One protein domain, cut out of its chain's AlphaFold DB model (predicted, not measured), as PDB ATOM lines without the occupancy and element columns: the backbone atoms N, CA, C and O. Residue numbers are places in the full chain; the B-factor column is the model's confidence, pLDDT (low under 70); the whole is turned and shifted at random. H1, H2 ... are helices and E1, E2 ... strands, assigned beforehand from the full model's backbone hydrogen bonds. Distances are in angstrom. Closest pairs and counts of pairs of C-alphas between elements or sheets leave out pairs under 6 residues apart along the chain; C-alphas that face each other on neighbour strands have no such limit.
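This is residues 186 to 331 of the 514 residues of an uncharacterized protein of Methanobacterium sp. A39 (UniProt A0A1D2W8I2). A twisted wall of six antiparallel strands has one long helix, H1, slantwise over one face, with the small hairpin E5 and E6 near where H1 begins. A long loop, residues 222 to 244, joins E3 to E4. The printed part has 146 residues, in the order E1 E2 E3 E4 E5 E6 H1 E7 E8; the large sheet runs E2 E3 E4 E1 E7 E8. The class is mixed, helices and strands; the whole is compact, with a radius of gyration of the C-alphas of 15.8 A and spans of 42 by 37 by 30 A.

E1, residues 186 to 193, begins at C-alpha 186 (20.514, -42.313, 35.061) and is 21.8 A long. E2 is residues 204 to 208, E3 211 to 221, 32.1 A, and E4 245 to 253, 25.5 A. E5 is residues 262 to 264, E6 273 to 275, and H1 276 to 296, 29.9 A. E7 is residues 311 to 318, 23.9 A, and E8, 321 to 330, 25.4 A, ends at C-alpha 330 (14.869, -34.810, 14.863).

E1 to E4 form a Greek key, a meander E2 E3 E4 with E1 the antiparallel neighbour of E4; N 189 and O 251 are 2.9 A apart. In the hairpin E7 and E8, N 318 and O 321 are 2.9 A apart. H1 is on the sheet, making two layers, at a height over the sheet of 7.8 A; the closest C-alphas of H1 and E2 are Val 284 and Tyr 208, 6.8 A. Every O i to N i+4 pair in H1 is within hydrogen-bond range.

The C-alphas farthest apart, Gly 231 and Lys 266, are 45.1 A apart. The printed part has no cut. The links E3 to E4 and H1 to E7 are long. pLDDT is under 70 at residues 223 to 234, 268 to 271 and 326 to 331.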
ATOM      1  N   LYS A 186      21.625 -41.849  35.887       94.00
ATOM      2  CA  LYS A 186      20.514 -42.313  35.061       94.00
ATOM      3  C   LYS A 186      20.373 -41.483  33.798       94.00
ATOM      4  O   LYS A 186      20.541 -40.260  33.818       94.00
ATOM      5  N   THR A 187      20.003 -42.164  32.728       93.88
ATOM      6  CA  THR A 187      19.623 -41.570  31.452       93.88
ATOM      7  C   THR A 187      18.133 -41.784  31.258       93.88
ATOM      8  O   THR A 187      17.660 -42.917  31.269       93.88
ATOM      9  N   THR A 188      17.387 -40.698  31.081       93.81
ATOM     10  CA  THR A 188      15.950 -40.742  30.807       93.81
ATOM     11  C   THR A 188      15.695 -40.266  29.391       93.81
ATOM     12  O   THR A 188      16.098 -39.153  29.052       93.81
ATOM     13  N   ILE A 189      15.002 -41.073  28.591       93.19
ATOM     14  CA  ILE A 189      14.563 -40.734  27.236       93.19
ATOM     15  C   ILE A 189      13.036 -40.799  27.186       93.19
ATOM     16  O   ILE A 189      12.428 -41.792  27.577       93.19
ATOM     17  N   GLU A 190      12.423 -39.728  26.697       92.81
ATOM     18  CA  GLU A 190      10.987 -39.627  26.462       92.81
ATOM     19  C   GLU A 190      10.715 -39.528  24.962       92.81
ATOM     20  O   GLU A 190      11.291 -38.679  24.272       92.81
ATOM     21  N   PHE A 191       9.828 -40.385  24.467       91.62
ATOM     22  CA  PHE A 191       9.477 -40.485  23.055       91.62
ATOM     23  C   PHE A 191       8.059 -41.029  22.874       91.62
ATOM     24  O   PHE A 191       7.438 -41.528  23.807       91.62
ATOM     25  N   GLU A 192       7.546 -40.930  21.655       89.88
ATOM     26  CA  GLU A 192       6.234 -41.453  21.285       89.88
ATOM     27  C   GLU A 192       6.388 -42.674  20.379       89.88
ATOM     28  O   GLU A 192       7.290 -42.724  19.538       89.88
ATOM     29  N   ILE A 193       5.489 -43.642  20.542       89.50
ATOM     30  CA  ILE A 193       5.354 -44.805  19.665       89.50
ATOM     31  C   ILE A 193       3.933 -44.873  19.101       89.50
ATOM     32  O   ILE A 193       2.970 -44.483  19.770       89.50
ATOM     33  N   PRO A 194       3.776 -45.370  17.866       84.75
ATOM     34  CA  PRO A 194       2.521 -45.294  17.139       84.75
ATOM     35  C   PRO A 194       1.558 -46.423  17.509       84.75
ATOM     36  O   PRO A 194       0.752 -46.778  16.679       84.75
ATOM     37  N   PHE A 195       1.639 -47.046  18.680       87.38
ATOM     38  CA  PHE A 195       0.673 -48.068  19.090       87.38
ATOM     39  C   PHE A 195       0.461 -48.036  20.607       87.38
ATOM     40  O   PHE A 195       1.358 -47.588  21.338       87.38
ATOM     41  N   PRO A 196      -0.710 -48.469  21.103       88.38
ATOM     42  CA  PRO A 196      -1.009 -48.475  22.526       88.38
ATOM     43  C   PRO A 196      -0.282 -49.622  23.243       88.38
ATOM     44  O   PRO A 196      -0.319 -50.773  22.813       88.38
ATOM     45  N   LEU A 197       0.364 -49.308  24.363       89.50
ATOM     46  CA  LEU A 197       0.903 -50.264  25.325       89.50
ATOM     47  C   LEU A 197       0.100 -50.122  26.619       89.50
ATOM     48  O   LEU A 197       0.407 -49.298  27.476       89.50
ATOM     49  N   ILE A 198      -0.968 -50.906  26.734       87.44
ATOM     50  CA  ILE A 198      -1.878 -50.859  27.882       87.44
ATOM     51  C   ILE A 198      -1.304 -51.771  28.967       87.44
ATOM     52  O   ILE A 198      -1.350 -52.995  28.821       87.44
ATOM     53  N   VAL A 199      -0.711 -51.184  30.011       84.12
ATOM     54  CA  VAL A 199      -0.066 -51.939  31.100       84.12
ATOM     55  C   VAL A 199      -0.595 -51.509  32.470       84.12
ATOM     56  O   VAL A 199      -1.442 -52.187  33.040       84.12
ATOM     57  N   THR A 200      -0.118 -50.382  32.991       84.25
ATOM     58  CA  THR A 200      -0.529 -49.768  34.260       84.25
ATOM     59  C   THR A 200      -0.152 -48.285  34.216       84.25
ATOM     60  O   THR A 200       0.655 -47.868  33.383       84.25
ATOM     61  N   ASP A 201      -0.778 -47.494  35.079       81.31
ATOM     62  CA  ASP A 201      -0.423 -46.115  35.397       81.31
ATOM     63  C   ASP A 201       0.814 -45.997  36.310       81.31
ATOM     64  O   ASP A 201       1.368 -44.905  36.450       81.31
ATOM     65  N   GLU A 202       1.284 -47.103  36.896       89.50
ATOM     66  CA  GLU A 202       2.482 -47.138  37.734       89.50
ATOM     67  C   GLU A 202       3.771 -47.416  36.926       89.50
ATOM     68  O   GLU A 202       3.748 -48.140  35.926       89.50
ATOM     69  N   PRO A 203       4.932 -46.876  37.350       93.31
ATOM     70  CA  PRO A 203       6.216 -47.203  36.733       93.31
ATOM     71  C   PRO A 203       6.568 -48.688  36.900       93.31
ATOM     72  O   PRO A 203       6.461 -49.239  37.996       93.31
ATOM     73  N   ILE A 204       7.064 -49.323  35.838       95.44
ATOM     74  CA  ILE A 204       7.471 -50.735  35.858       95.44
ATOM     75  C   ILE A 204       8.992 -50.832  35.893       95.44
ATOM     76  O   ILE A 204       9.675 -50.319  35.004       95.44
ATOM     77  N   GLU A 205       9.516 -51.540  36.891       95.81
ATOM     78  CA  GLU A 205      10.938 -51.854  37.027       95.81
ATOM     79  C   GLU A 205      11.283 -53.200  36.382       95.81
ATOM     80  O   GLU A 205      10.588 -54.199  36.577       95.81
ATOM     81  N   PHE A 206      12.376 -53.244  35.620       95.31
ATOM     82  CA  PHE A 206      12.907 -54.478  35.039       95.31
ATOM     83  C   PHE A 206      14.414 -54.386  34.786       95.31
ATOM     84  O   PHE A 206      15.016 -53.314  34.849       95.31
ATOM     85  N   GLU A 207      15.033 -55.526  34.492       94.25
ATOM     86  CA  GLU A 207      16.465 -55.635  34.222       94.25
ATOM     87  C   GLU A 207      16.704 -56.145  32.798       94.25
ATOM     88  O   GLU A 207      16.022 -57.057  32.320       94.25
ATOM     89  N   TYR A 208      17.656 -55.524  32.108       92.50
ATOM     90  CA  TYR A 208      18.100 -55.911  30.775       92.50
ATOM     91  C   TYR A 208      19.596 -55.632  30.659       92.50
ATOM     92  O   TYR A 208      20.014 -54.505  30.918       92.50
ATOM     93  N   ASP A 209      20.369 -56.640  30.246       89.31
ATOM     94  CA  ASP A 209      21.829 -56.540  30.065       89.31
ATOM     95  C   ASP A 209      22.543 -56.040  31.339       89.31
ATOM     96  O   ASP A 209      23.317 -55.091  31.295       89.31
ATOM     97  N   ASP A 210      22.183 -56.623  32.493       89.19
ATOM     98  CA  ASP A 210      22.661 -56.271  33.844       89.19
ATOM     99  C   ASP A 210      22.429 -54.801  34.262       89.19
ATOM    100  O   ASP A 210      22.975 -54.311  35.256       89.19
ATOM    101  N   VAL A 211      21.586 -54.071  33.524       92.06
ATOM    102  CA  VAL A 211      21.203 -52.687  33.817       92.06
ATOM    103  C   VAL A 211      19.740 -52.642  34.246       92.06
ATOM    104  O   VAL A 211      18.844 -53.195  33.597       92.06
ATOM    105  N   LYS A 212      19.477 -51.932  35.345       95.50
ATOM    106  CA  LYS A 212      18.116 -51.649  35.811       95.50
ATOM    107  C   LYS A 212      17.452 -50.591  34.942       95.50
ATOM    108  O   LYS A 212      18.083 -49.616  34.525       95.50
ATOM    109  N   HIS A 213      16.158 -50.768  34.723       96.88
ATOM    110  CA  HIS A 213      15.325 -49.908  33.904       96.88
ATOM    111  C   HIS A 213      13.995 -49.626  34.601       96.88
ATOM    112  O   HIS A 213      13.439 -50.500  35.259       96.88
ATOM    113  N   ILE A 214      13.483 -48.412  34.416       96.81
ATOM    114  CA  ILE A 214      12.106 -48.032  34.742       96.81
ATOM    115  C   ILE A 214      11.429 -47.587  33.452       96.81
ATOM    116  O   ILE A 214      11.992 -46.782  32.707       96.81
ATOM    117  N   ILE A 215      10.218 -48.080  33.203       96.56
ATOM    118  CA  ILE A 215       9.364 -47.608  32.115       96.56
ATOM    119  C   ILE A 215       8.067 -47.023  32.676       96.56
ATOM    120  O   ILE A 215       7.379 -47.650  33.477       96.56
ATOM    121  N   GLU A 216       7.738 -45.814  32.233       96.19
ATOM    122  CA  GLU A 216       6.448 -45.161  32.459       96.19
ATOM    123  C   GLU A 216       5.760 -44.985  31.099       96.19
ATOM    124  O   GLU A 216       6.403 -44.582  30.120       96.19
ATOM    125  N   ILE A 217       4.465 -45.299  31.027       94.12
ATOM    126  CA  ILE A 217       3.686 -45.251  29.787       94.12
ATOM    127  C   ILE A 217       2.455 -44.375  30.003       94.12
ATOM    128  O   ILE A 217       1.643 -44.619  30.887       94.12
ATOM    129  N   GLU A 218       2.310 -43.363  29.158       92.06
ATOM    130  CA  GLU A 218       1.157 -42.470  29.113       92.06
ATOM    131  C   GLU A 218       0.416 -42.695  27.788       92.06
ATOM    132  O   GLU A 218       1.001 -42.562  26.710       92.06
ATOM    133  N   LEU A 219      -0.869 -43.046  27.854       89.44
ATOM    134  CA  LEU A 219      -1.718 -43.188  26.670       89.44
ATOM    135  C   LEU A 219      -2.335 -41.839  26.305       89.44
ATOM    136  O   LEU A 219      -2.819 -41.115  27.175       89.44
ATOM    137  N   PHE A 220      -2.365 -41.518  25.014       86.25
ATOM    138  CA  PHE A 220      -3.007 -40.302  24.524       86.25
ATOM    139  C   PHE A 220      -3.738 -40.538  23.202       86.25
ATOM    140  O   PHE A 220      -3.358 -41.392  22.396       86.25
ATOM    141  N   GLU A 221      -4.807 -39.772  22.987       81.88
ATOM    142  CA  GLU A 221      -5.610 -39.852  21.768       81.88
ATOM    143  C   GLU A 221      -4.817 -39.356  20.554       81.88
ATOM    144  O   GLU A 221      -4.163 -38.309  20.575       81.88
ATOM    145  N   SER A 222      -4.908 -40.112  19.464       75.69
ATOM    146  CA  SER A 222      -4.374 -39.707  18.174       75.69
ATOM    147  C   SER A 222      -5.173 -38.516  17.630       75.69
ATOM    148  O   SER A 222      -6.404 -38.523  17.690       75.69
ATOM    149  N   PRO A 223      -4.524 -37.518  17.001       66.94
ATOM    150  CA  PRO A 223      -5.218 -36.385  16.381       66.94
ATOM    151  C   PRO A 223      -6.134 -36.787  15.210       66.94
ATOM    152  O   PRO A 223      -6.892 -35.958  14.716       66.94
ATOM    153  N   VAL A 224      -6.056 -38.042  14.755       63.09
ATOM    154  CA  VAL A 224      -6.889 -38.626  13.689       63.09
ATOM    155  C   VAL A 224      -8.046 -39.457  14.272       63.09
ATOM    156  O   VAL A 224      -8.788 -40.085  13.520       63.09
ATOM    157  N   SER A 225      -8.226 -39.463  15.600       59.56
ATOM    158  CA  SER A 225      -9.301 -40.213  16.249       59.56
ATOM    159  C   SER A 225     -10.671 -39.766  15.712       59.56
ATOM    160  O   SER A 225     -10.996 -38.575  15.766       59.56
ATOM    161  N   PRO A 226     -11.496 -40.693  15.194       57.66
ATOM    162  CA  PRO A 226     -12.795 -40.357  14.620       57.66
ATOM    163  C   PRO A 226     -13.834 -39.935  15.674       57.66
ATOM    164  O   PRO A 226     -14.898 -39.439  15.301       57.66
ATOM    165  N   ILE A 227     -13.559 -40.129  16.971       58.00
ATOM    166  CA  ILE A 227     -14.508 -39.872  18.061       58.00
ATOM    167  C   ILE A 227     -13.830 -39.004  19.131       58.00
ATOM    168  O   ILE A 227     -13.092 -39.525  19.963       58.00
ATOM    169  N   PRO A 228     -14.083 -37.684  19.152       54.22
ATOM    170  CA  PRO A 228     -13.681 -36.834  20.258       54.22
ATOM    171  C   PRO A 228     -14.751 -36.923  21.348       54.22
ATOM    172  O   PRO A 228     -15.828 -36.335  21.225       54.22
ATOM    173  N   SER A 229     -14.485 -37.637  22.436       52.97
ATOM    174  CA  SER A 229     -15.406 -37.646  23.576       52.97
ATOM    175  C   SER A 229     -14.657 -37.570  24.892       52.97
ATOM    176  O   SER A 229     -14.096 -38.552  25.366       52.97
ATOM    177  N   LYS A 230     -14.715 -36.390  25.521       55.66
ATOM    178  CA  LYS A 230     -14.293 -36.196  26.911       55.66
ATOM    179  C   LYS A 230     -14.925 -37.276  27.797       55.66
ATOM    180  O   LYS A 230     -16.144 -37.299  27.944       55.66
ATOM    181  N   GLY A 231     -14.089 -38.105  28.415       56.12
ATOM    182  CA  GLY A 231     -14.507 -39.095  29.412       56.12
ATOM    183  C   GLY A 231     -14.860 -40.483  28.872       56.12
ATOM    184  O   GLY A 231     -15.253 -41.326  29.673       56.12
ATOM    185  N   CYS A 232     -14.697 -40.748  27.571       58.34
ATOM    186  CA  CYS A 232     -14.821 -42.096  27.012       58.34
ATOM    187  C   CYS A 232     -13.484 -42.551  26.421       58.34
ATOM    188  O   CYS A 232     -12.824 -41.787  25.726       58.34
ATOM    189  N   PHE A 233     -13.116 -43.806  26.672       64.50
ATOM    190  CA  PHE A 233     -11.954 -44.455  26.070       64.50
ATOM    191  C   PHE A 233     -12.412 -45.201  24.812       64.50
ATOM    192  O   PHE A 233     -13.162 -46.173  24.912       64.50
ATOM    193  N   ALA A 234     -12.027 -44.714  23.630       64.69
ATOM    194  CA  ALA A 234     -12.304 -45.376  22.359       64.69
ATOM    195  C   ALA A 234     -11.045 -46.109  21.884       64.69
ATOM    196  O   ALA A 234     -10.053 -45.481  21.524       64.69
ATOM    197  N   GLU A 235     -11.096 -47.438  21.882       71.25
ATOM    198  CA  GLU A 235     -10.002 -48.302  21.443       71.25
ATOM    199  C   GLU A 235     -10.346 -48.952  20.100       71.25
ATOM    200  O   GLU A 235     -11.446 -49.478  19.911       71.25
ATOM    201  N   ILE A 236      -9.399 -48.931  19.159       76.25
ATOM    202  CA  ILE A 236      -9.440 -49.812  17.992       76.25
ATOM    203  C   ILE A 236      -8.832 -51.144  18.420       76.25
ATOM    204  O   ILE A 236      -7.681 -51.198  18.851       76.25
ATOM    205  N   VAL A 237      -9.604 -52.221  18.280       75.50
ATOM    206  CA  VAL A 237      -9.092 -53.580  18.469       75.50
ATOM    207  C   VAL A 237      -7.965 -53.794  17.460       75.50
ATOM    208  O   VAL A 237      -8.189 -53.661  16.259       75.50
ATOM    209  N   GLU A 238      -6.762 -54.083  17.961       84.94
ATOM    210  CA  GLU A 238      -5.529 -54.193  17.165       84.94
ATOM    211  C   GLU A 238      -5.090 -52.867  16.512       84.94
ATOM    212  O   GLU A 238      -4.851 -52.786  15.305       84.94
ATOM    213  N   ASP A 239      -4.938 -51.806  17.314       81.31
ATOM    214  CA  ASP A 239      -4.460 -50.495  16.849       81.31
ATOM    215  C   ASP A 239      -2.946 -50.459  16.544       81.31
ATOM    216  O   ASP A 239      -2.161 -49.716  17.138       81.31
ATOM    217  N   LYS A 240      -2.519 -51.276  15.575       82.75
ATOM    218  CA  LYS A 240      -1.120 -51.444  15.145       82.75
ATOM    219  C   LYS A 240      -0.428 -50.143  14.740       82.75
ATOM    220  O   LYS A 240       0.792 -50.034  14.850       82.75
ATOM    221  N   TYR A 241      -1.201 -49.191  14.229       82.69
ATOM    222  CA  TYR A 241      -0.700 -47.939  13.665       82.69
ATOM    223  C   TYR A 241      -1.101 -46.703  14.482       82.69
ATOM    224  O   TYR A 241      -0.798 -45.582  14.060       82.69
ATOM    225  N   GLY A 242      -1.764 -46.891  15.629       80.56
ATOM    226  CA  GLY A 242      -2.061 -45.817  16.578       80.56
ATOM    227  C   GLY A 242      -2.975 -44.771  15.966       80.56
ATOM    228  O   GLY A 242      -2.719 -43.560  16.042       80.56
ATOM    229  N   LEU A 243      -3.990 -45.267  15.262       82.88
ATOM    230  CA  LEU A 243      -5.026 -44.486  14.610       82.88
ATOM    231  C   LEU A 243      -5.977 -43.886  15.645       82.88
ATOM    232  O   LEU A 243      -6.400 -42.747  15.458       82.88
ATOM    233  N   ALA A 244      -6.252 -44.605  16.738       81.31
ATOM    234  CA  ALA A 244      -7.048 -44.121  17.859       81.31
ATOM    235  C   ALA A 244      -6.165 -43.697  19.034       81.31
ATOM    236  O   ALA A 244      -6.311 -42.576  19.525       81.31
ATOM    237  N   ILE A 245      -5.225 -44.548  19.458       84.44
ATOM    238  CA  ILE A 245      -4.439 -44.336  20.681       84.44
ATOM    239  C   ILE A 245      -2.954 -44.535  20.399       84.44
ATOM    240  O   ILE A 245      -2.535 -45.465  19.713       84.44
ATOM    241  N   ARG A 246      -2.135 -43.658  20.971       87.75
ATOM    242  CA  ARG A 246      -0.675 -43.759  20.940       87.75
ATOM    243  C   ARG A 246      -0.125 -43.818  22.352       87.75
ATOM    244  O   ARG A 246      -0.792 -43.415  23.305       87.75
ATOM    245  N   SER A 247       1.107 -44.301  22.467       90.69
ATOM    246  CA  SER A 247       1.809 -44.343  23.748       90.69
ATOM    247  C   SER A 247       2.959 -43.361  23.746       90.69
ATOM    248  O   SER A 247       3.790 -43.343  22.835       90.69
ATOM    249  N   LYS A 248       3.035 -42.568  24.802       92.62
ATOM    250  CA  LYS A 248       4.208 -41.792  25.154       92.62
ATOM    251  C   LYS A 248       4.957 -42.569  26.220       92.62
ATOM    252  O   LYS A 248       4.405 -42.921  27.258       92.62
ATOM    253  N   VAL A 249       6.207 -42.873  25.925       94.06
ATOM    254  CA  VAL A 249       7.059 -43.716  26.747       94.06
ATOM    255  C   VAL A 249       8.146 -42.856  27.358       94.06
ATOM    256  O   VAL A 249       8.808 -42.084  26.662       94.06
ATOM    257  N   LYS A 250       8.353 -43.025  28.659       95.25
ATOM    258  CA  LYS A 250       9.504 -42.506  29.386       95.25
ATOM    259  C   LYS A 250      10.302 -43.691  29.905       95.25
ATOM    260  O   LYS A 250       9.870 -44.387  30.818       95.25
ATOM    261  N   LEU A 251      11.458 -43.920  29.292       95.88
ATOM    262  CA  LEU A 251      12.390 -44.967  29.689       95.88
ATOM    263  C   LEU A 251      13.530 -44.343  30.493       95.88
ATOM    264  O   LEU A 251      14.200 -43.425  30.017       95.88
ATOM    265  N   THR A 252      13.769 -44.854  31.694       96.00
ATOM    266  CA  THR A 252      14.917 -44.510  32.532       96.00
ATOM    267  C   THR A 252      15.843 -45.712  32.638       96.00
ATOM    268  O   THR A 252      15.474 -46.725  33.220       96.00
ATOM    269  N   SER A 253      17.056 -45.580  32.113       95.19
ATOM    270  CA  SER A 253      18.151 -46.539  32.286       95.19
ATOM    271  C   SER A 253      19.073 -46.059  33.401       95.19
ATOM    272  O   SER A 253      19.521 -44.910  33.376       95.19
ATOM    273  N   PHE A 254      19.407 -46.927  34.358       93.38
ATOM    274  CA  PHE A 254      20.358 -46.627  35.441       93.38
ATOM    275  C   PHE A 254      21.810 -46.781  34.968       93.38
ATOM    276  O   PHE A 254      22.592 -47.560  35.503       93.38
ATOM    277  N   ARG A 255      22.140 -46.057  33.896       91.38
ATOM    278  CA  ARG A 255      23.465 -45.991  33.282       91.38
ATOM    279  C   ARG A 255      23.654 -44.641  32.595       91.38
ATOM    280  O   ARG A 255      22.687 -44.023  32.134       91.38
ATOM    281  N   TYR A 256      24.902 -44.185  32.500       91.19
ATOM    282  CA  TYR A 256      25.268 -43.068  31.632       91.19
ATOM    283  C   TYR A 256      25.221 -43.504  30.163       91.19
ATOM    284  O   TYR A 256      25.872 -44.471  29.781       91.19
ATOM    285  N   VAL A 257      24.486 -42.776  29.327       88.69
ATOM    286  CA  VAL A 257      24.538 -42.949  27.873       88.69
ATOM    287  C   VAL A 257      24.802 -41.590  27.259       88.69
ATOM    288  O   VAL A 257      24.005 -40.671  27.450       88.69
ATOM    289  N   ASN A 258      25.916 -41.451  26.535       83.56
ATOM    290  CA  ASN A 258      26.248 -40.195  25.876       83.56
ATOM    291  C   ASN A 258      25.185 -39.888  24.806       83.56
ATOM    292  O   ASN A 258      25.077 -40.616  23.813       83.56
ATOM    293  N   PRO A 259      24.392 -38.818  24.972       78.88
ATOM    294  CA  PRO A 259      23.305 -38.549  24.047       78.88
ATOM    295  C   PRO A 259      23.759 -37.955  22.711       78.88
ATOM    296  O   PRO A 259      23.001 -37.995  21.738       78.88
ATOM    297  N   TYR A 260      24.974 -37.414  22.661       78.88
ATOM    298  CA  TYR A 260      25.544 -36.755  21.489       78.88
ATOM    299  C   TYR A 260      26.401 -37.700  20.643       78.88
ATOM    300  O   TYR A 260      26.781 -37.351  19.529       78.88
ATOM    301  N   GLU A 261      26.678 -38.908  21.139       82.75
ATOM    302  CA  GLU A 261      27.398 -39.923  20.380       82.75
ATOM    303  C   GLU A 261      26.535 -40.400  19.204       82.75
ATOM    304  O   GLU A 261      25.445 -40.954  19.384       82.75
ATOM    305  N   ILE A 262      27.024 -40.167  17.985       82.69
ATOM    306  CA  ILE A 262      26.349 -40.553  16.749       82.69
ATOM    307  C   ILE A 262      26.944 -41.859  16.223       82.69
ATOM    308  O   ILE A 262      28.132 -41.943  15.922       82.69
ATOM    309  N   ILE A 263      26.086 -42.856  16.039       82.88
ATOM    310  CA  ILE A 263      26.427 -44.181  15.524       82.88
ATOM    311  C   ILE A 263      25.952 -44.312  14.076       82.88
ATOM    312  O   ILE A 263      24.838 -43.908  13.735       82.88
ATOM    313  N   GLU A 264      26.786 -44.919  13.230       83.69
ATOM    314  CA  GLU A 264      26.392 -45.335  11.884       83.69
ATOM    315  C   GLU A 264      25.683 -46.703  11.914       83.69
ATOM    316  O   GLU A 264      26.240 -47.723  12.316       83.69
ATOM    317  N   LEU A 265      24.429 -46.715  11.478       77.00
ATOM    318  CA  LEU A 265      23.554 -47.869  11.334       77.00
ATOM    319  C   LEU A 265      23.805 -48.594  10.010       77.00
ATOM    320  O   LEU A 265      23.963 -47.976   8.951       77.00
ATOM    321  N   LYS A 266      23.720 -49.926  10.034       75.94
ATOM    322  CA  LYS A 266      23.878 -50.777   8.846       75.94
ATOM    323  C   LYS A 266      22.527 -51.052   8.192       75.94
ATOM    324  O   LYS A 266      22.126 -52.186   7.962       75.94
ATOM    325  N   ILE A 267      21.836 -49.971   7.845       72.94
ATOM    326  CA  ILE A 267      20.496 -49.994   7.251       72.94
ATOM    327  C   ILE A 267      20.498 -49.466   5.814       72.94
ATOM    328  O   ILE A 267      21.347 -48.668   5.404       72.94
ATOM    329  N   LEU A 268      19.492 -49.879   5.042       69.31
ATOM    330  CA  LEU A 268      19.226 -49.368   3.697       69.31
ATOM    331  C   LEU A 268      18.282 -48.161   3.777       69.31
ATOM    332  O   LEU A 268      17.119 -48.211   3.388       69.31
ATOM    333  N   ALA A 269      18.790 -47.062   4.334       69.00
ATOM    334  CA  ALA A 269      18.079 -45.795   4.460       69.00
ATOM    335  C   ALA A 269      18.923 -44.624   3.938       69.00
ATOM    336  O   ALA A 269      20.147 -44.714   3.845       69.00
ATOM    337  N   GLN A 270      18.251 -43.516   3.603       66.31
ATOM    338  CA  GLN A 270      18.916 -42.269   3.205       66.31
ATOM    339  C   GLN A 270      19.723 -41.643   4.347       66.31
ATOM    340  O   GLN A 270      20.759 -41.036   4.088       66.31
ATOM    341  N   ASP A 271      19.258 -41.796   5.589       68.69
ATOM    342  CA  ASP A 271      20.026 -41.454   6.780       68.69
ATOM    343  C   ASP A 271      20.479 -42.734   7.475       68.69
ATOM    344  O   ASP A 271      19.671 -43.633   7.717       68.69
ATOM    345  N   LYS A 272      21.779 -42.817   7.740       76.75
ATOM    346  CA  LYS A 272      22.420 -43.951   8.405       76.75
ATOM    347  C   LYS A 272      22.940 -43.572   9.777       76.75
ATOM    348  O   LYS A 272      23.575 -44.398  10.405       76.75
ATOM    349  N   LYS A 273      22.739 -42.345  10.243       79.44
ATOM    350  CA  LYS A 273      23.269 -41.900  11.526       79.44
ATOM    351  C   LYS A 273      22.141 -41.801  12.544       79.44
ATOM    352  O   LYS A 273      21.043 -41.354  12.232       79.44
ATOM    353  N   THR A 274      22.399 -42.238  13.769       80.81
ATOM    354  CA  THR A 274      21.464 -42.070  14.886       80.81
ATOM    355  C   THR A 274      22.220 -41.850  16.188       80.81
ATOM    356  O   THR A 274      23.391 -42.200  16.279       80.81
ATOM    357  N   SER A 275      21.563 -41.282  17.196       82.44
ATOM    358  CA  SER A 275      22.153 -41.175  18.533       82.44
ATOM    359  C   SER A 275      22.241 -42.554  19.188       82.44
ATOM    360  O   SER A 275      21.291 -43.345  19.125       82.44
ATOM    361  N   LYS A 276      23.355 -42.827  19.873       86.56
ATOM    362  CA  LYS A 276      23.536 -44.022  20.706       86.56
ATOM    363  C   LYS A 276      22.420 -44.184  21.727       86.56
ATOM    364  O   LYS A 276      21.889 -45.282  21.866       86.56
ATOM    365  N   ALA A 277      21.995 -43.086  22.354       87.69
ATOM    366  CA  ALA A 277      20.909 -43.100  23.330       87.69
ATOM    367  C   ALA A 277      19.608 -43.671  22.750       87.69
ATOM    368  O   ALA A 277      18.939 -44.475  23.401       87.69
ATOM    369  N   ILE A 278      19.271 -43.329  21.503       87.31
ATOM    370  CA  ILE A 278      18.085 -43.874  20.832       87.31
ATOM    371  C   ILE A 278      18.263 -45.338  20.472       87.31
ATOM    372  O   ILE A 278      17.338 -46.129  20.647       87.31
ATOM    373  N   LEU A 279      19.442 -45.713  19.979       88.00
ATOM    374  CA  LEU A 279      19.724 -47.101  19.640       88.00
ATOM    375  C   LEU A 279      19.590 -48.017  20.865       88.00
ATOM    376  O   LEU A 279      18.982 -49.081  20.765       88.00
ATOM    377  N   GLU A 280      20.129 -47.603  22.010       89.25
ATOM    378  CA  GLU A 280      20.011 -48.341  23.271       89.25
ATOM    379  C   GLU A 280      18.569 -48.376  23.776       89.25
ATOM    380  O   GLU A 280      18.061 -49.455  24.080       89.25
ATOM    381  N   THR A 281      17.872 -47.236  23.742       91.44
ATOM    382  CA  THR A 281      16.444 -47.149  24.086       91.44
ATOM    383  C   THR A 281      15.616 -48.143  23.272       91.44
ATOM    384  O   THR A 281      14.823 -48.890  23.832       91.44
ATOM    385  N   ILE A 282      15.832 -48.226  21.956       91.19
ATOM    386  CA  ILE A 282      15.115 -49.159  21.075       91.19
ATOM    387  C   ILE A 282      15.382 -50.617  21.447       91.19
ATOM    388  O   ILE A 282      14.453 -51.422  21.427       91.19
ATOM    389  N   LYS A 283      16.627 -50.977  21.784       90.81
ATOM    390  CA  LYS A 283      16.967 -52.350  22.192       90.81
ATOM    391  C   LYS A 283      16.201 -52.751  23.452       90.81
ATOM    392  O   LYS A 283      15.546 -53.791  23.457       90.81
ATOM    393  N   VAL A 284      16.242 -51.898  24.474       94.06
ATOM    394  CA  VAL A 284      15.552 -52.115  25.752       94.06
ATOM    395  C   VAL A 284      14.035 -52.173  25.549       94.06
ATOM    396  O   VAL A 284      13.359 -53.058  26.071       94.06
ATOM    397  N   MET A 285      13.490 -51.272  24.735       94.19
ATOM    398  CA  MET A 285      12.060 -51.241  24.437       94.19
ATOM    399  C   MET A 285      11.585 -52.458  23.659       94.19
ATOM    400  O   MET A 285      10.536 -52.996  23.983       94.19
ATOM    401  N   ASN A 286      12.342 -52.923  22.666       92.44
ATOM    402  CA  ASN A 286      11.993 -54.144  21.942       92.44
ATOM    403  C   ASN A 286      12.064 -55.365  22.856       92.44
ATOM    404  O   ASN A 286      11.193 -56.225  22.791       92.44
ATOM    405  N   PHE A 287      13.032 -55.414  23.778       93.38
ATOM    406  CA  PHE A 287      13.027 -56.433  24.822       93.38
ATOM    407  C   PHE A 287      11.715 -56.404  25.617       93.38
ATOM    408  O   PHE A 287      11.079 -57.451  25.738       93.38
ATOM    409  N   PHE A 288      11.280 -55.231  26.090       93.75
ATOM    410  CA  PHE A 288      10.018 -55.067  26.821       93.75
ATOM    411  C   PHE A 288       8.792 -55.463  25.979       93.75
ATOM    412  O   PHE A 288       7.975 -56.268  26.427       93.75
ATOM    413  N   ILE A 289       8.692 -54.959  24.743       92.50
ATOM    414  CA  ILE A 289       7.583 -55.224  23.814       92.50
ATOM    415  C   ILE A 289       7.449 -56.724  23.551       92.50
ATOM    416  O   ILE A 289       6.341 -57.245  23.616       92.50
ATOM    417  N   GLU A 290       8.545 -57.450  23.329       90.31
ATOM    418  CA  GLU A 290       8.474 -58.898  23.098       90.31
ATOM    419  C   GLU A 290       7.891 -59.656  24.305       90.31
ATOM    420  O   GLU A 290       7.058 -60.547  24.133       90.31
ATOM    421  N   ARG A 291       8.242 -59.281  25.547       92.81
ATOM    422  CA  ARG A 291       7.642 -59.899  26.751       92.81
ATOM    423  C   ARG A 291       6.179 -59.500  26.912       92.81
ATOM    424  O   ARG A 291       5.350 -60.340  27.269       92.81
ATOM    425  N   TYR A 292       5.858 -58.241  26.624       91.75
ATOM    426  CA  TYR A 292       4.486 -57.748  26.639       91.75
ATOM    427  C   TYR A 292       3.606 -58.524  25.652       91.75
ATOM    428  O   TYR A 292       2.533 -58.991  26.033       91.75
ATOM    429  N   ARG A 293       4.082 -58.749  24.421       90.81
ATOM    430  CA  ARG A 293       3.390 -59.532  23.383       90.81
ATOM    431  C   ARG A 293       3.070 -60.946  23.841       90.81
ATOM    432  O   ARG A 293       1.930 -61.377  23.716       90.81
ATOM    433  N   VAL A 294       4.059 -61.645  24.398       89.31
ATOM    434  CA  VAL A 294       3.883 -63.018  24.894       89.31
ATOM    435  C   VAL A 294       2.875 -63.065  26.043       89.31
ATOM    436  O   VAL A 294       2.042 -63.963  26.090       89.31
ATOM    437  N   THR A 295       2.919 -62.083  26.945       90.62
ATOM    438  CA  THR A 295       2.056 -62.049  28.137       90.62
ATOM    439  C   THR A 295       0.608 -61.686  27.802       90.62
ATOM    440  O   THR A 295      -0.320 -62.254  28.368       90.62
ATOM    441  N   THR A 296       0.406 -60.746  26.878       88.12
ATOM    442  CA  THR A 296      -0.924 -60.222  26.517       88.12
ATOM    443  C   THR A 296      -1.553 -60.909  25.309       88.12
ATOM    444  O   THR A 296      -2.722 -60.673  25.019       88.12
ATOM    445  N   ASN A 297      -0.798 -61.750  24.596       86.69
ATOM    446  CA  ASN A 297      -1.180 -62.343  23.312       86.69
ATOM    447  C   ASN A 297      -1.466 -61.303  22.203       86.69
ATOM    448  O   ASN A 297      -2.112 -61.611  21.199       86.69
ATOM    449  N   ASN A 298      -0.953 -60.075  22.348       86.81
ATOM    450  CA  ASN A 298      -1.040 -59.012  21.342       86.81
ATOM    451  C   ASN A 298      -0.049 -59.258  20.192       86.81
ATOM    452  O   ASN A 298       0.960 -58.568  20.034       86.81
ATOM    453  N   TYR A 299      -0.335 -60.278  19.379       83.19
ATOM    454  CA  TYR A 299       0.524 -60.749  18.289       83.19
ATOM    455  C   TYR A 299       0.842 -59.670  17.237       83.19
ATOM    456  O   TYR A 299       1.903 -59.723  16.608       83.19
ATOM    457  N   TRP A 300      -0.055 -58.692  17.079       84.94
ATOM    458  CA  TRP A 300      -0.017 -57.616  16.086       84.94
ATOM    459  C   TRP A 300       0.986 -56.493  16.392       84.94
ATOM    460  O   TRP A 300       1.308 -55.717  15.487       84.94
ATOM    461  N   LEU A 301       1.491 -56.399  17.629       85.81
ATOM    462  CA  LEU A 301       2.528 -55.431  17.997       85.81
ATOM    463  C   LEU A 301       3.864 -55.803  17.348       85.81
ATOM    464  O   LEU A 301       4.281 -56.960  17.384       85.81
ATOM    465  N   GLU A 302       4.545 -54.817  16.769       83.06
ATOM    466  CA  GLU A 302       5.854 -54.987  16.133       83.06
ATOM    467  C   GLU A 302       6.968 -54.336  16.961       83.06
ATOM    468  O   GLU A 302       6.734 -53.430  17.763       83.06
ATOM    469  N   ASN A 303       8.203 -54.779  16.721       87.12
ATOM    470  CA  ASN A 303       9.392 -54.111  17.235       87.12
ATOM    471  C   ASN A 303       9.495 -52.680  16.690       87.12
ATOM    472  O   ASN A 303       9.268 -52.422  15.507       87.12
ATOM    473  N   ILE A 304       9.896 -51.749  17.553       87.94
ATOM    474  CA  ILE A 304      10.166 -50.367  17.172       87.94
ATOM    475  C   ILE A 304      11.550 -50.232  16.534       87.94
ATOM    476  O   ILE A 304      12.509 -50.934  16.867       87.94
ATOM    477  N   PHE A 305      11.674 -49.271  15.623       82.56
ATOM    478  CA  PHE A 305      12.943 -48.884  15.011       82.56
ATOM    479  C   PHE A 305      13.098 -47.361  14.998       82.56
ATOM    480  O   PHE A 305      12.141 -46.620  15.192       82.56
ATOM    481  N   HIS A 306      14.316 -46.872  14.753       79.12
ATOM    482  CA  HIS A 306      14.682 -45.460  14.942       79.12
ATOM    483  C   HIS A 306      13.824 -44.454  14.164       79.12
ATOM    484  O   HIS A 306      13.647 -43.337  14.635       79.12
ATOM    485  N   LYS A 307      13.240 -44.829  13.015       77.62
ATOM    486  CA  LYS A 307      12.326 -43.932  12.288       77.62
ATOM    487  C   LYS A 307      10.887 -43.957  12.803       77.62
ATOM    488  O   LYS A 307      10.106 -43.118  12.385       77.62
ATOM    489  N   MET A 308      10.515 -44.876  13.691       81.44
ATOM    490  CA  MET A 308       9.221 -44.804  14.385       81.44
ATOM    491  C   MET A 308       9.239 -43.783  15.521       81.44
ATOM    492  O   MET A 308       8.177 -43.411  16.000       81.44
ATOM    493  N   ILE A 309      10.427 -43.313  15.916       82.69
ATOM    494  CA  ILE A 309      10.629 -42.288  16.938       82.69
ATOM    495  C   ILE A 309      11.026 -40.982  16.230       82.69
ATOM    496  O   ILE A 309      12.217 -40.734  16.016       82.69
ATOM    497  N   PRO A 310      10.054 -40.160  15.786       71.25
ATOM    498  CA  PRO A 310      10.345 -38.932  15.046       71.25
ATOM    499  C   PRO A 310      11.038 -37.887  15.916       71.25
ATOM    500  O   PRO A 310      11.940 -37.191  15.449       71.25
ATOM    501  N   ASN A 311      10.620 -37.813  17.181       78.81
ATOM    502  CA  ASN A 311      11.078 -36.854  18.168       78.81
ATOM    503  C   ASN A 311      11.334 -37.587  19.474       78.81
ATOM    504  O   ASN A 311      10.534 -38.422  19.898       78.81
ATOM    505  N   TYR A 312      12.418 -37.215  20.131       85.44
ATOM    506  CA  TYR A 312      12.669 -37.610  21.501       85.44
ATOM    507  C   TYR A 312      13.349 -36.467  22.236       85.44
ATOM    508  O   TYR A 312      14.084 -35.659  21.655       85.44
ATOM    509  N   LYS A 313      13.103 -36.420  23.536       88.12
ATOM    510  CA  LYS A 313      13.840 -35.583  24.474       88.12
ATOM    511  C   LYS A 313      14.502 -36.494  25.486       88.12
ATOM    512  O   LYS A 313      14.029 -37.597  25.754       88.12
ATOM    513  N   GLY A 314      15.598 -36.033  26.051       86.12
ATOM    514  CA  GLY A 314      16.338 -36.845  26.991       86.12
ATOM    515  C   GLY A 314      17.121 -36.020  27.976       86.12
ATOM    516  O   GLY A 314      17.343 -34.822  27.788       86.12
ATOM    517  N   MET A 315      17.526 -36.665  29.052       91.12
ATOM    518  CA  MET A 315      18.284 -36.031  30.109       91.12
ATOM    519  C   MET A 315      19.162 -37.069  30.787       91.12
ATOM    520  O   MET A 315      18.701 -38.162  31.109       91.12
ATOM    521  N   VAL A 316      20.412 -36.697  31.033       90.94
ATOM    522  CA  VAL A 316      21.327 -37.483  31.858       90.94
ATOM    523  C   VAL A 316      21.445 -36.782  33.200       90.94
ATOM    524  O   VAL A 316      21.724 -35.581  33.251       90.94
ATOM    525  N   THR A 317      21.213 -37.514  34.284       92.25
ATOM    526  CA  THR A 317      21.267 -36.971  35.645       92.25
ATOM    527  C   THR A 317      22.163 -37.800  36.547       92.25
ATOM    528  O   THR A 317      22.203 -39.021  36.430       92.25
ATOM    529  N   ALA A 318      22.820 -37.117  37.475       89.38
ATOM    530  CA  ALA A 318      23.600 -37.685  38.562       89.38
ATOM    531  C   ALA A 318      22.966 -37.237  39.883       89.38
ATOM    532  O   ALA A 318      23.116 -36.084  40.301       89.38
ATOM    533  N   GLY A 319      22.175 -38.114  40.504       85.06
ATOM    534  CA  GLY A 319      21.302 -37.723  41.610       85.06
ATOM    535  C   GLY A 319      20.359 -36.580  41.213       85.06
ATOM    536  O   GLY A 319      19.478 -36.761  40.373       85.06
ATOM    537  N   ASN A 320      20.554 -35.401  41.809       82.94
ATOM    538  CA  ASN A 320      19.741 -34.206  41.544       82.94
ATOM    539  C   ASN A 320      20.347 -33.270  40.484       82.94
ATOM    540  O   ASN A 320      19.689 -32.315  40.067       82.94
ATOM    541  N   ILE A 321      21.585 -33.521  40.046       85.62
ATOM    542  CA  ILE A 321      22.256 -32.705  39.034       85.62
ATOM    543  C   ILE A 321      21.899 -33.198  37.640       85.62
ATOM    544  O   ILE A 321      21.892 -34.396  37.363       85.62
ATOM    545  N   LYS A 322      21.655 -32.251  36.734       86.19
ATOM    546  CA  LYS A 322      21.539 -32.509  35.298       86.19
ATOM    547  C   LYS A 322      22.917 -32.377  34.658       86.19
ATOM    548  O   LYS A 322      23.491 -31.295  34.701       86.19
ATOM    549  N   ILE A 323      23.415 -33.460  34.065       84.00
ATOM    550  CA  ILE A 323      24.683 -33.471  33.322       84.00
ATOM    551  C   ILE A 323      24.435 -32.970  31.895       84.00
ATOM    552  O   ILE A 323      25.083 -32.039  31.430       84.00
ATOM    553  N   HIS A 324      23.443 -33.550  31.211       81.31
ATOM    554  CA  HIS A 324      23.091 -33.196  29.836       81.31
ATOM    555  C   HIS A 324      21.581 -33.074  29.666       81.31
ATOM    556  O   HIS A 324      20.806 -33.775  30.318       81.31
ATOM    557  N   THR A 325      21.161 -32.200  28.751       77.69
ATOM    558  CA  THR A 325      19.773 -32.113  28.284       77.69
ATOM    559  C   THR A 325      19.755 -32.222  26.768       77.69
ATOM    560  O   THR A 325      20.332 -31.386  26.074       77.69
ATOM    561  N   ILE A 326      19.042 -33.218  26.255       68.88
ATOM    562  CA  ILE A 326      18.761 -33.372  24.832       68.88
ATOM    563  C   ILE A 326      17.465 -32.626  24.544       68.88
ATOM    564  O   ILE A 326      16.384 -33.039  24.976       68.88
ATOM    565  N   ARG A 327      17.568 -31.509  23.827       64.75
ATOM    566  CA  ARG A 327      16.392 -30.816  23.295       64.75
ATOM    567  C   ARG A 327      16.011 -31.472  21.970       64.75
ATOM    568  O   ARG A 327      16.896 -31.647  21.142       64.75
ATOM    569  N   ASN A 328      14.730 -31.834  21.830       63.25
ATOM    570  CA  ASN A 328      14.067 -32.431  20.659       63.25
ATOM    571  C   ASN A 328      14.991 -32.675  19.458       63.25
ATOM    572  O   ASN A 328      15.137 -31.813  18.590       63.25
ATOM    573  N   PHE A 329      15.612 -33.852  19.415       65.62
ATOM    574  CA  PHE A 329      16.450 -34.233  18.288       65.62
ATOM    575  C   PHE A 329      15.568 -34.858  17.207       65.62
ATOM    576  O   PHE A 329      14.930 -35.889  17.432       65.62
ATOM    577  N   HIS A 330      15.535 -34.240  16.028       62.44
ATOM    578  CA  HIS A 330      14.869 -34.810  14.863       62.44
ATOM    579  C   HIS A 330      15.811 -35.809  14.193       62.44
ATOM    580  O   HIS A 330      16.772 -35.431  13.529       62.44
ATOM    581  N   SER A 331      15.531 -37.100  14.360       55.28
ATOM    582  CA  SER A 331      16.286 -38.181  13.707       55.28
ATOM    583  C   SER A 331      15.918 -38.358  12.226       55.28
ATOM    584  O   SER A 331      16.506 -39.184  11.528       55.28
TER     585      SER A 331